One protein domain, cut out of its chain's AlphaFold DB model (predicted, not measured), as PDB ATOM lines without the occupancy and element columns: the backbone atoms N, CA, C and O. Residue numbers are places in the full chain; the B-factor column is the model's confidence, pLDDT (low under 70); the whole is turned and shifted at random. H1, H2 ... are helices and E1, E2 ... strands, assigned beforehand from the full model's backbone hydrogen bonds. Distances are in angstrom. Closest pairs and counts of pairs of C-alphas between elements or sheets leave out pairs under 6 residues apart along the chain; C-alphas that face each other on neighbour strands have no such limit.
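What this domain is: This is residues 3 to 65 and 80 to 98 of the 114 residues of the protein "tRNA_edit domain-containing protein" of Agromyces kandeliae (UniProt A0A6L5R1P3). Little regular structure is here: a small antiparallel sheet, E1 E3 E2, lies amid long loops, with H1 and H2 towards one end of the longest axis and H3 at the other. The 82 printed residues, mixed in class, include the named elements H1 H2 E1 H3 E2 E3, which hold only 32 residues. The whole is compact, radius of gyration of the C-alphas 12.3 A, spanning 38 by 33 by 22 A.

How they stand to each other: H1, residues 20 to 28, and H2, residues 30 to 33, are close but not clearly touching; their closest C-alphas, Leu 26 and Ala 33, are 5.5 A apart. Edge strand E1, residues 37 to 40, is antiparallel to inner strand E3, residues 91 to 95, with N 37 and O 94 2.9 A apart. E3 forms a hairpin with E2, residues 82 to 85; N 82 and O 95 are 2.8 A apart. H3, residues 47 to 52, is not on the sheet. Every O i to N i+4 pair is within hydrogen-bond range in H1, 1 of 2 in H3.

Where its parts are: H1, 12.4 A long from first to last C-alpha, begins at (-36.003, -34.815, 41.502); E3, 13.1 A, ends at (-49.167, -43.185, 33.540).

The domain as a whole: Residues 66 to 79 are cut out, a C-alpha gap of 25.9 A. Residues 47 to 58 have pLDDT under 70.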
ATOM      1  N   PHE A   3     -55.249 -33.973  25.650       84.62
ATOM      2  CA  PHE A   3     -56.510 -34.196  26.367       84.62
ATOM      3  C   PHE A   3     -57.111 -32.849  26.772       84.62
ATOM      4  O   PHE A   3     -56.575 -32.144  27.625       84.62
ATOM      5  N   GLY A   4     -58.225 -32.463  26.143       88.12
ATOM      6  CA  GLY A   4     -58.817 -31.139  26.347       88.12
ATOM      7  C   GLY A   4     -57.853 -30.023  25.928       88.12
ATOM      8  O   GLY A   4     -57.534 -29.884  24.743       88.12
ATOM      9  N   THR A   5     -57.403 -29.219  26.893       89.62
ATOM     10  CA  THR A   5     -56.405 -28.154  26.694       89.62
ATOM     11  C   THR A   5     -54.978 -28.564  27.053       89.62
ATOM     12  O   THR A   5     -54.069 -27.796  26.760       89.62
ATOM     13  N   LEU A   6     -54.776 -29.738  27.659       92.31
ATOM     14  CA  LEU A   6     -53.465 -30.205  28.111       92.31
ATOM     15  C   LEU A   6     -52.715 -30.931  26.995       92.31
ATOM     16  O   LEU A   6     -53.284 -31.789  26.311       92.31
ATOM     17  N   GLU A   7     -51.427 -30.624  26.869       95.19
ATOM     18  CA  GLU A   7     -50.491 -31.294  25.969       95.19
ATOM     19  C   GLU A   7     -49.546 -32.189  26.771       95.19
ATOM     20  O   GLU A   7     -48.717 -31.714  27.539       95.19
ATOM     21  N   PHE A   8     -49.672 -33.499  26.581       96.19
ATOM     22  CA  PHE A   8     -48.828 -34.501  27.219       96.19
ATOM     23  C   PHE A   8     -47.662 -34.892  26.306       96.19
ATOM     24  O   PHE A   8     -47.887 -35.402  25.202       96.19
ATOM     25  N   GLY A   9     -46.432 -34.693  26.771       96.38
ATOM     26  CA  GLY A   9     -45.196 -35.163  26.129       96.38
ATOM     27  C   GLY A   9     -44.479 -36.216  26.982       96.38
ATOM     28  O   GLY A   9     -44.873 -36.410  28.130       96.38
ATOM     29  N   PRO A  10     -43.458 -36.918  26.462       96.44
ATOM     30  CA  PRO A  10     -42.684 -37.872  27.258       96.44
ATOM     31  C   PRO A  10     -42.105 -37.211  28.513       96.44
ATOM     32  O   PRO A  10     -41.514 -36.136  28.440       96.44
ATOM     33  N   ALA A  11     -42.272 -37.840  29.678       96.19
ATOM     34  CA  ALA A  11     -41.870 -37.227  30.946       96.19
ATOM     35  C   ALA A  11     -40.354 -36.999  31.049       96.19
ATOM     36  O   ALA A  11     -39.913 -35.989  31.593       96.19
ATOM     37  N   LEU A  12     -39.556 -37.908  30.484       95.69
ATOM     38  CA  LEU A  12     -38.095 -37.804  30.475       95.69
ATOM     39  C   LEU A  12     -37.567 -36.661  29.588       95.69
ATOM     40  O   LEU A  12     -36.438 -36.222  29.798       95.69
ATOM     41  N   ASP A  13     -38.385 -36.131  28.672       95.75
ATOM     42  CA  ASP A  13     -38.025 -34.991  27.817       95.75
ATOM     43  C   ASP A  13     -38.251 -33.633  28.513       95.75
ATOM     44  O   ASP A  13     -37.809 -32.600  28.012       95.75
ATOM     45  N   ALA A  14     -38.926 -33.613  29.669       95.88
ATOM     46  CA  ALA A  14     -39.275 -32.398  30.410       95.88
ATOM     47  C   ALA A  14     -38.938 -32.519  31.915       95.88
ATOM     48  O   ALA A  14     -39.836 -32.489  32.761       95.88
ATOM     49  N   PRO A  15     -37.645 -32.636  32.281       95.50
ATOM     50  CA  PRO A  15     -37.213 -32.874  33.663       95.50
ATOM     51  C   PRO A  15     -37.632 -31.770  34.644       95.50
ATOM     52  O   PRO A  15     -37.886 -32.063  35.808       95.50
ATOM     53  N   ASP A  16     -37.770 -30.525  34.178       95.62
ATOM     54  CA  ASP A  16     -38.193 -29.384  35.002       95.62
ATOM     55  C   ASP A  16     -39.661 -29.479  35.455       95.62
ATOM     56  O   ASP A  16     -40.084 -28.778  36.375       95.62
ATOM     57  N   LEU A  17     -40.447 -30.365  34.833       95.69
ATOM     58  CA  LEU A  17     -41.823 -30.657  35.229       95.69
ATOM     59  C   LEU A  17     -41.916 -31.814  36.231       95.69
ATOM     60  O   LEU A  17     -43.020 -32.274  36.512       95.69
ATOM     61  N   LEU A  18     -40.800 -32.308  36.765       94.69
ATOM     62  CA  LEU A  18     -40.764 -33.440  37.684       94.69
ATOM     63  C   LEU A  18     -40.038 -33.057  38.967       94.69
ATOM     64  O   LEU A  18     -39.032 -32.348  38.946       94.69
ATOM     65  N   ALA A  19     -40.488 -33.590  40.103       93.44
ATOM     66  CA  ALA A  19     -39.643 -33.544  41.286       93.44
ATOM     67  C   ALA A  19     -38.388 -34.411  41.069       93.44
ATOM     68  O   ALA A  19     -38.475 -35.467  40.431       93.44
ATOM     69  N   PRO A  20     -37.236 -34.046  41.661       93.94
ATOM     70  CA  PRO A  20     -36.003 -34.815  41.502       93.94
ATOM     71  C   PRO A  20     -36.134 -36.323  41.811       93.94
ATOM     72  O   PRO A  20     -35.621 -37.120  41.024       93.94
ATOM     73  N   PRO A  21     -36.849 -36.767  42.871       93.00
ATOM     74  CA  PRO A  21     -37.029 -38.200  43.140       93.00
ATOM     75  C   PRO A  21     -37.864 -38.926  42.075       93.00
ATOM     76  O   PRO A  21     -37.613 -40.093  41.762       93.00
ATOM     77  N   THR A  22     -38.842 -38.230  41.494       94.56
ATOM     78  CA  THR A  22     -39.679 -38.748  40.408       94.56
ATOM     79  C   THR A  22     -38.850 -38.937  39.145       94.56
ATOM     80  O   THR A  22     -38.863 -40.028  38.578       94.56
ATOM     81  N   LEU A  23     -38.066 -37.926  38.755       95.25
ATOM     82  CA  LEU A  23     -37.149 -38.016  37.617       95.25
ATOM     83  C   LEU A  23     -36.145 -39.164  37.788       95.25
ATOM     84  O   LEU A  23     -36.004 -39.986  36.887       95.25
ATOM     85  N   ALA A  24     -35.498 -39.255  38.953       93.75
ATOM     86  CA  ALA A  24     -34.521 -40.305  39.236       93.75
ATOM     87  C   ALA A  24     -35.127 -41.713  39.116       93.75
ATOM     88  O   ALA A  24     -34.488 -42.626  38.598       93.75
ATOM     89  N   THR A  25     -36.377 -41.882  39.557       94.06
ATOM     90  CA  THR A  25     -37.087 -43.158  39.423       94.06
ATOM     91  C   THR A  25     -37.371 -43.472  37.962       94.06
ATOM     92  O   THR A  25     -37.021 -44.556  37.520       94.06
ATOM     93  N   LEU A  26     -37.932 -42.530  37.196       94.12
ATOM     94  CA  LEU A  26     -38.222 -42.748  35.773       94.12
ATOM     95  C   LEU A  26     -36.961 -43.098  34.971       94.12
ATOM     96  O   LEU A  26     -37.003 -43.988  34.128       94.12
ATOM     97  N   GLN A  27     -35.830 -42.457  35.275       93.94
ATOM     98  CA  GLN A  27     -34.538 -42.779  34.663       93.94
ATOM     99  C   GLN A  27     -34.058 -44.197  35.008       93.94
ATOM    100  O   GLN A  27     -33.437 -44.853  34.177       93.94
ATOM    101  N   ALA A  28     -34.353 -44.690  36.213       91.00
ATOM    102  CA  ALA A  28     -33.997 -46.043  36.629       91.00
ATOM    103  C   ALA A  28     -34.892 -47.132  36.000       91.00
ATOM    104  O   ALA A  28     -34.456 -48.278  35.892       91.00
ATOM    105  N   THR A  29     -36.118 -46.794  35.579       84.75
ATOM    106  CA  THR A  29     -37.089 -47.726  34.966       84.75
ATOM    107  C   THR A  29     -37.230 -47.604  33.442       84.75
ATOM    108  O   THR A  29     -38.098 -48.274  32.888       84.75
ATOM    109  N   ASP A  30     -36.398 -46.789  32.784       75.75
ATOM    110  CA  ASP A  30     -36.325 -46.442  31.344       75.75
ATOM    111  C   ASP A  30     -37.388 -47.082  30.418       75.75
ATOM    112  O   ASP A  30     -38.368 -46.435  30.051       75.75
ATOM    113  N   ALA A  31     -37.281 -48.380  30.105       78.12
ATOM    114  CA  ALA A  31     -38.216 -49.066  29.204       78.12
ATOM    115  C   ALA A  31     -39.695 -49.001  29.647       78.12
ATOM    116  O   ALA A  31     -40.582 -48.887  28.805       78.12
ATOM    117  N   ALA A  32     -39.973 -49.059  30.952       79.00
ATOM    118  CA  ALA A  32     -41.323 -48.919  31.501       79.00
ATOM    119  C   ALA A  32     -41.763 -47.448  31.620       79.00
ATOM    120  O   ALA A  32     -42.959 -47.162  31.650       79.00
ATOM    121  N   ALA A  33     -40.809 -46.514  31.681       85.38
ATOM    122  CA  ALA A  33     -41.072 -45.079  31.748       85.38
ATOM    123  C   ALA A  33     -41.406 -44.462  30.377       85.38
ATOM    124  O   ALA A  33     -41.940 -43.356  30.331       85.38
ATOM    125  N   ALA A  34     -41.161 -45.173  29.270       88.25
ATOM    126  CA  ALA A  34     -41.466 -44.712  27.911       88.25
ATOM    127  C   ALA A  34     -42.947 -44.331  27.700       88.25
ATOM    128  O   ALA A  34     -43.256 -43.451  26.899       88.25
ATOM    129  N   ASP A  35     -43.859 -44.962  28.443       91.88
ATOM    130  CA  ASP A  35     -45.301 -44.691  28.395       91.88
ATOM    131  C   ASP A  35     -45.777 -43.635  29.410       91.88
ATOM    132  O   ASP A  35     -46.975 -43.337  29.477       91.88
ATOM    133  N   VAL A  36     -44.863 -43.069  30.202       96.12
ATOM    134  CA  VAL A  36     -45.154 -42.026  31.188       96.12
ATOM    135  C   VAL A  36     -45.032 -40.658  30.529       96.12
ATOM    136  O   VAL A  36     -43.958 -40.246  30.087       96.12
ATOM    137  N   LEU A  37     -46.148 -39.933  30.477       97.12
ATOM    138  CA  LEU A  37     -46.218 -38.606  29.875       97.12
ATOM    139  C   LEU A  37     -46.424 -37.534  30.943       97.12
ATOM    140  O   LEU A  37     -47.011 -37.809  31.983       97.12
ATOM    141  N   VAL A  38     -45.999 -36.305  30.675       97.38
ATOM    142  CA  VAL A  38     -46.173 -35.146  31.555       97.38
ATOM    143  C   VAL A  38     -46.838 -33.997  30.803       97.38
ATOM    144  O   VAL A  38     -46.588 -33.806  29.614       97.38
ATOM    145  N   ALA A  39     -47.678 -33.242  31.504       97.06
ATOM    146  CA  ALA A  39     -48.218 -31.966  31.048       97.06
ATOM    147  C   ALA A  39     -48.047 -30.919  32.151       97.06
ATOM    148  O   ALA A  39     -48.193 -31.239  33.338       97.06
ATOM    149  N   ASP A  40     -47.748 -29.683  31.766       94.94
ATOM    150  CA  ASP A  40     -47.807 -28.540  32.669       94.94
ATOM    151  C   ASP A  40     -49.265 -28.214  33.027       94.94
ATOM    152  O   ASP A  40     -50.206 -28.526  32.295       94.94
ATOM    153  N   ILE A  41     -49.468 -27.623  34.202       90.88
ATOM    154  CA  ILE A  41     -50.770 -27.125  34.642       90.88
ATOM    155  C   ILE A  41     -50.604 -25.787  35.358       90.88
ATOM    156  O   ILE A  41     -49.561 -25.518  35.951       90.88
ATOM    157  N   ASP A  42     -51.664 -24.978  35.374       88.50
ATOM    158  CA  ASP A  42     -51.742 -23.828  36.273       88.50
ATOM    159  C   ASP A  42     -51.993 -24.323  37.713       88.50
ATOM    160  O   ASP A  42     -53.082 -24.836  38.008       88.50
ATOM    161  N   PRO A  43     -51.021 -24.189  38.635       80.56
ATOM    162  CA  PRO A  43     -51.191 -24.649  40.008       80.56
ATOM    163  C   PRO A  43     -52.253 -23.852  40.783       80.56
ATOM    164  O   PRO A  43     -52.733 -24.352  41.803       80.56
ATOM    165  N   GLY A  44     -52.625 -22.650  40.321       79.94
ATOM    166  CA  GLY A  44     -53.662 -21.796  40.906       79.94
ATOM    167  C   GLY A  44     -55.089 -22.291  40.657       79.94
ATOM    168  O   GLY A  44     -56.000 -21.886  41.374       79.94
ATOM    169  N   LEU A  45     -55.282 -23.206  39.702       79.19
ATOM    170  CA  LEU A  45     -56.569 -23.864  39.440       79.19
ATOM    171  C   LEU A  45     -56.797 -25.124  40.296       79.19
ATOM    172  O   LEU A  45     -57.851 -25.745  40.196       79.19
ATOM    173  N   ALA A  46     -55.830 -25.536  41.122       70.50
ATOM    174  CA  ALA A  46     -55.999 -26.672  42.023       70.50
ATOM    175  C   ALA A  46     -56.678 -26.232  43.333       70.50
ATOM    176  O   ALA A  46     -56.112 -25.431  44.073       70.50
ATOM    177  N   ASP A  47     -57.837 -26.806  43.674       61.22
ATOM    178  CA  ASP A  47     -58.634 -26.424  44.860       61.22
ATOM    179  C   ASP A  47     -57.858 -26.516  46.192       61.22
ATOM    180  O   ASP A  47     -58.099 -25.747  47.123       61.22
ATOM    181  N   THR A  48     -56.857 -27.398  46.285       56.78
ATOM    182  CA  THR A  48     -55.979 -27.504  47.463       56.78
ATOM    183  C   THR A  48     -54.936 -26.379  47.554       56.78
ATOM    184  O   THR A  48     -54.428 -26.116  48.644       56.78
ATOM    185  N   ALA A  49     -54.624 -25.681  46.448       55.22
ATOM    186  CA  ALA A  49     -53.750 -24.497  46.421       55.22
ATOM    187  C   ALA A  49     -54.310 -23.364  47.262       55.22
ATOM    188  O   ALA A  49     -53.593 -22.768  48.059       55.22
ATOM    189  N   ALA A  50     -55.596 -23.097  47.055       55.53
ATOM    190  CA  ALA A  50     -56.289 -21.980  47.662       55.53
ATOM    191  C   ALA A  50     -56.530 -22.198  49.162       55.53
ATOM    192  O   ALA A  50     -56.757 -21.230  49.882       55.53
ATOM    193  N   PHE A  51     -56.488 -23.452  49.634       50.31
ATOM    194  CA  PHE A  51     -56.949 -23.804  50.977       50.31
ATOM    195  C   PHE A  51     -55.840 -24.074  52.009       50.31
ATOM    196  O   PHE A  51     -56.090 -23.863  53.192       50.31
ATOM    197  N   CYS A  52     -54.637 -24.536  51.628       50.38
ATOM    198  CA  CYS A  52     -53.713 -25.107  52.628       50.38
ATOM    199  C   CYS A  52     -52.295 -24.521  52.743       50.38
ATOM    200  O   CYS A  52     -51.617 -24.936  53.677       50.38
ATOM    201  N   GLU A  53     -51.806 -23.632  51.861       48.12
ATOM    202  CA  GLU A  53     -50.392 -23.147  51.873       48.12
ATOM    203  C   GLU A  53     -49.333 -24.264  52.078       48.12
ATOM    204  O   GLU A  53     -48.209 -24.040  52.521       48.12
ATOM    205  N   GLN A  54     -49.691 -25.504  51.746       46.44
ATOM    206  CA  GLN A  54     -48.851 -26.687  51.850       46.44
ATOM    207  C   GLN A  54     -48.721 -27.298  50.456       46.44
ATOM    208  O   GLN A  54     -49.635 -27.196  49.631       46.44
ATOM    209  N   GLU A  55     -47.611 -27.993  50.205       54.31
ATOM    210  CA  GLU A  55     -47.283 -28.736  48.973       54.31
ATOM    211  C   GLU A  55     -48.239 -29.928  48.680       54.31
ATOM    212  O   GLU A  55     -47.889 -30.913  48.033       54.31
ATOM    213  N   TYR A  56     -49.495 -29.858  49.128       54.25
ATOM    214  CA  TYR A  56     -50.566 -30.775  48.756       54.25
ATOM    215  C   TYR A  56     -51.056 -30.477  47.340       54.25
ATOM    216  O   TYR A  56     -51.633 -29.428  47.055       54.25
ATOM    217  N   GLY A  57     -50.825 -31.430  46.441       56.44
ATOM    218  CA  GLY A  57     -51.178 -31.343  45.023       56.44
ATOM    219  C   GLY A  57     -50.050 -31.783  44.091       56.44
ATOM    220  O   GLY A  57     -50.306 -31.966  42.907       56.44
ATOM    221  N   GLY A  58     -48.831 -31.981  44.608       66.62
ATOM    222  CA  GLY A  58     -47.723 -32.619  43.888       66.62
ATOM    223  C   GLY A  58     -47.484 -34.074  44.281       66.62
ATOM    224  O   GLY A  58     -46.707 -34.750  43.621       66.62
ATOM    225  N   ILE A  59     -48.163 -34.573  45.322       85.69
ATOM    226  CA  ILE A  59     -47.966 -35.924  45.867       85.69
ATOM    227  C   ILE A  59     -48.034 -36.969  44.754       85.69
ATOM    228  O   ILE A  59     -48.957 -36.987  43.936       85.69
ATOM    229  N   THR A  60     -47.031 -37.836  44.745       91.25
ATOM    230  CA  THR A  60     -46.823 -38.845  43.717       91.25
ATOM    231  C   THR A  60     -46.415 -40.164  44.365       91.25
ATOM    232  O   THR A  60     -45.693 -40.144  45.363       91.25
ATOM    233  N   PRO A  61     -46.854 -41.315  43.828       91.12
ATOM    234  CA  PRO A  61     -46.346 -42.615  44.258       91.12
ATOM    235  C   PRO A  61     -44.921 -42.897  43.739       91.12
ATOM    236  O   PRO A  61     -44.324 -43.901  44.111       91.12
ATOM    237  N   ILE A  62     -44.364 -42.044  42.871       93.25
ATOM    238  CA  ILE A  62     -43.099 -42.287  42.164       93.25
ATOM    239  C   ILE A  62     -41.939 -41.574  42.870       93.25
ATOM    240  O   ILE A  62     -41.952 -40.352  43.019       93.25
ATOM    241  N   GLY A  63     -40.892 -42.319  43.231       91.19
ATOM    242  CA  GLY A  63     -39.717 -41.769  43.920       91.19
ATOM    243  C   GLY A  63     -39.893 -41.595  45.425       91.19
ATOM    244  O   GLY A  63     -39.215 -40.766  46.030       91.19
ATOM    245  N   LEU A  64     -40.800 -42.366  46.027       91.88
ATOM    246  CA  LEU A  64     -40.955 -42.437  47.477       91.88
ATOM    247  C   LEU A  64     -39.751 -43.132  48.149       91.88
ATOM    248  O   LEU A  64     -39.020 -43.874  47.485       91.88
ATOM    249  N   PRO A  65     -39.531 -42.908  49.462       91.00
ATOM    250  CA  PRO A  65     -38.501 -43.609  50.224       91.00
ATOM    251  C   PRO A  65     -38.593 -45.133  50.069       91.00
ATOM    252  O   PRO A  65     -39.680 -45.707  50.069       91.00
ATOM    253  N   GLU A  80     -55.782 -48.579  31.888       94.44
ATOM    254  CA  GLU A  80     -54.940 -48.274  30.723       94.44
ATOM    255  C   GLU A  80     -54.088 -47.013  30.923       94.44
ATOM    256  O   GLU A  80     -52.898 -46.995  30.587       94.44
ATOM    257  N   ARG A  81     -54.698 -45.954  31.468       93.62
ATOM    258  CA  ARG A  81     -54.055 -44.674  31.774       93.62
ATOM    259  C   ARG A  81     -54.700 -44.014  32.991       93.62
ATOM    260  O   ARG A  81     -55.914 -44.069  33.171       93.62
ATOM    261  N   LEU A  82     -53.869 -43.363  33.795       95.06
ATOM    262  CA  LEU A  82     -54.222 -42.689  35.041       95.06
ATOM    263  C   LEU A  82     -53.475 -41.362  35.133       95.06
ATOM    264  O   LEU A  82     -52.337 -41.269  34.677       95.06
ATOM    265  N   ILE A  83     -54.085 -40.356  35.762       93.88
ATOM    266  CA  ILE A  83     -53.415 -39.085  36.056       93.88
ATOM    267  C   ILE A  83     -52.972 -39.075  37.518       93.88
ATOM    268  O   ILE A  83     -53.793 -39.234  38.418       93.88
ATOM    269  N   VAL A  84     -51.679 -38.854  37.752       93.31
ATOM    270  CA  VAL A  84     -51.072 -38.755  39.088       93.31
ATOM    271  C   VAL A  84     -50.230 -37.481  39.219       93.31
ATOM    272  O   VAL A  84     -49.963 -36.778  38.241       93.31
ATOM    273  N   GLY A  85     -49.816 -37.147  40.443       92.44
ATOM    274  CA  GLY A  85     -48.862 -36.062  40.670       92.44
ATOM    275  C   GLY A  85     -47.469 -36.384  40.118       92.44
ATOM    276  O   GLY A  85     -47.064 -37.543  40.044       92.44
ATOM    277  N   SER A  86     -46.728 -35.342  39.760       91.62
ATOM    278  CA  SER A  86     -45.339 -35.395  39.271       91.62
ATOM    279  C   SER A  86     -44.292 -35.140  40.367       91.62
ATOM    280  O   SER A  86     -43.108 -34.978  40.074       91.62
ATOM    281  N   GLY A  87     -44.724 -35.032  41.625       90.00
ATOM    282  CA  GLY A  87     -43.901 -34.582  42.746       90.00
ATOM    283  C   GLY A  87     -43.891 -33.060  42.936       90.00
ATOM    284  O   GLY A  87     -43.409 -32.590  43.961       90.00
ATOM    285  N   ILE A  88     -44.453 -32.292  41.996       88.94
ATOM    286  CA  ILE A  88     -44.601 -30.833  42.082       88.94
ATOM    287  C   ILE A  88     -46.036 -30.402  41.766       88.94
ATOM    288  O   ILE A  88     -46.844 -31.165  41.239       88.94
ATOM    289  N   ARG A  89     -46.369 -29.148  42.080       87.00
ATOM    290  CA  ARG A  89     -47.711 -28.585  41.868       87.00
ATOM    291  C   ARG A  89     -48.017 -28.207  40.416       87.00
ATOM    292  O   ARG A  89     -49.183 -28.231  40.042       87.00
ATOM    293  N   GLY A  90     -46.999 -27.833  39.641       89.69
ATOM    294  CA  GLY A  90     -47.144 -27.221  38.312       89.69
ATOM    295  C   GLY A  90     -47.295 -28.197  37.146       89.69
ATOM    296  O   GLY A  90     -47.257 -27.774  35.997       89.69
ATOM    297  N   SER A  91     -47.429 -29.497  37.403       93.44
ATOM    298  CA  SER A  91     -47.557 -30.498  36.342       93.44
ATOM    299  C   SER A  91     -48.245 -31.770  36.835       93.44
ATOM    300  O   SER A  91     -48.442 -31.980  38.039       93.44
ATOM    301  N   LYS A  92     -48.632 -32.629  35.890       93.81
ATOM    302  CA  LYS A  92     -49.220 -33.947  36.149       93.81
ATOM    303  C   LYS A  92     -48.638 -34.992  35.223       93.81
ATOM    304  O   LYS A  92     -48.300 -34.692  34.081       93.81
ATOM    305  N   LEU A  93     -48.581 -36.223  35.720       95.00
ATOM    306  CA  LEU A  93     -48.180 -37.382  34.941       95.00
ATOM    307  C   LEU A  93     -49.405 -38.154  34.465       95.00
ATOM    308  O   LEU A  93     -50.319 -38.398  35.248       95.00
ATOM    309  N   LEU A  94     -49.384 -38.580  33.209       96.12
ATOM    310  CA  LEU A  94     -50.263 -39.603  32.666       96.12
ATOM    311  C   LEU A  94     -49.473 -40.913  32.594       96.12
ATOM    312  O   LEU A  94     -48.477 -40.994  31.876       96.12
ATOM    313  N   VAL A  95     -49.906 -41.927  33.339       95.94
ATOM    314  CA  VAL A  95     -49.167 -43.185  33.540       95.94
ATOM    315  C   VAL A  95     -50.044 -44.405  33.260       95.94
ATOM    316  O   VAL A  95     -51.246 -44.350  33.526       95.94
ATOM    317  N   PRO A  96     -49.490 -45.525  32.769       96.12
ATOM    318  CA  PRO A  96     -50.192 -46.806  32.773       96.12
ATOM    319  C   PRO A  96     -50.398 -47.344  34.196       96.12
ATOM    320  O   PRO A  96     -49.513 -47.222  35.043       96.12
ATOM    321  N   GLY A  97     -51.517 -48.026  34.450       96.81
ATOM    322  CA  GLY A  97     -51.729 -48.779  35.694       96.81
ATOM    323  C   GLY A  97     -50.622 -49.801  35.990       96.81
ATOM    324  O   GLY A  97     -50.065 -49.777  37.091       96.81
ATOM    325  N   PRO A  98     -50.203 -50.623  35.003       96.50
ATOM    326  CA  PRO A  98     -49.116 -51.584  35.188       96.50
ATOM    327  C   PRO A  98     -47.777 -50.953  35.580       96.50
ATOM    328  O   PRO A  98     -46.986 -51.585  36.274       96.50
TER     329      PRO A  98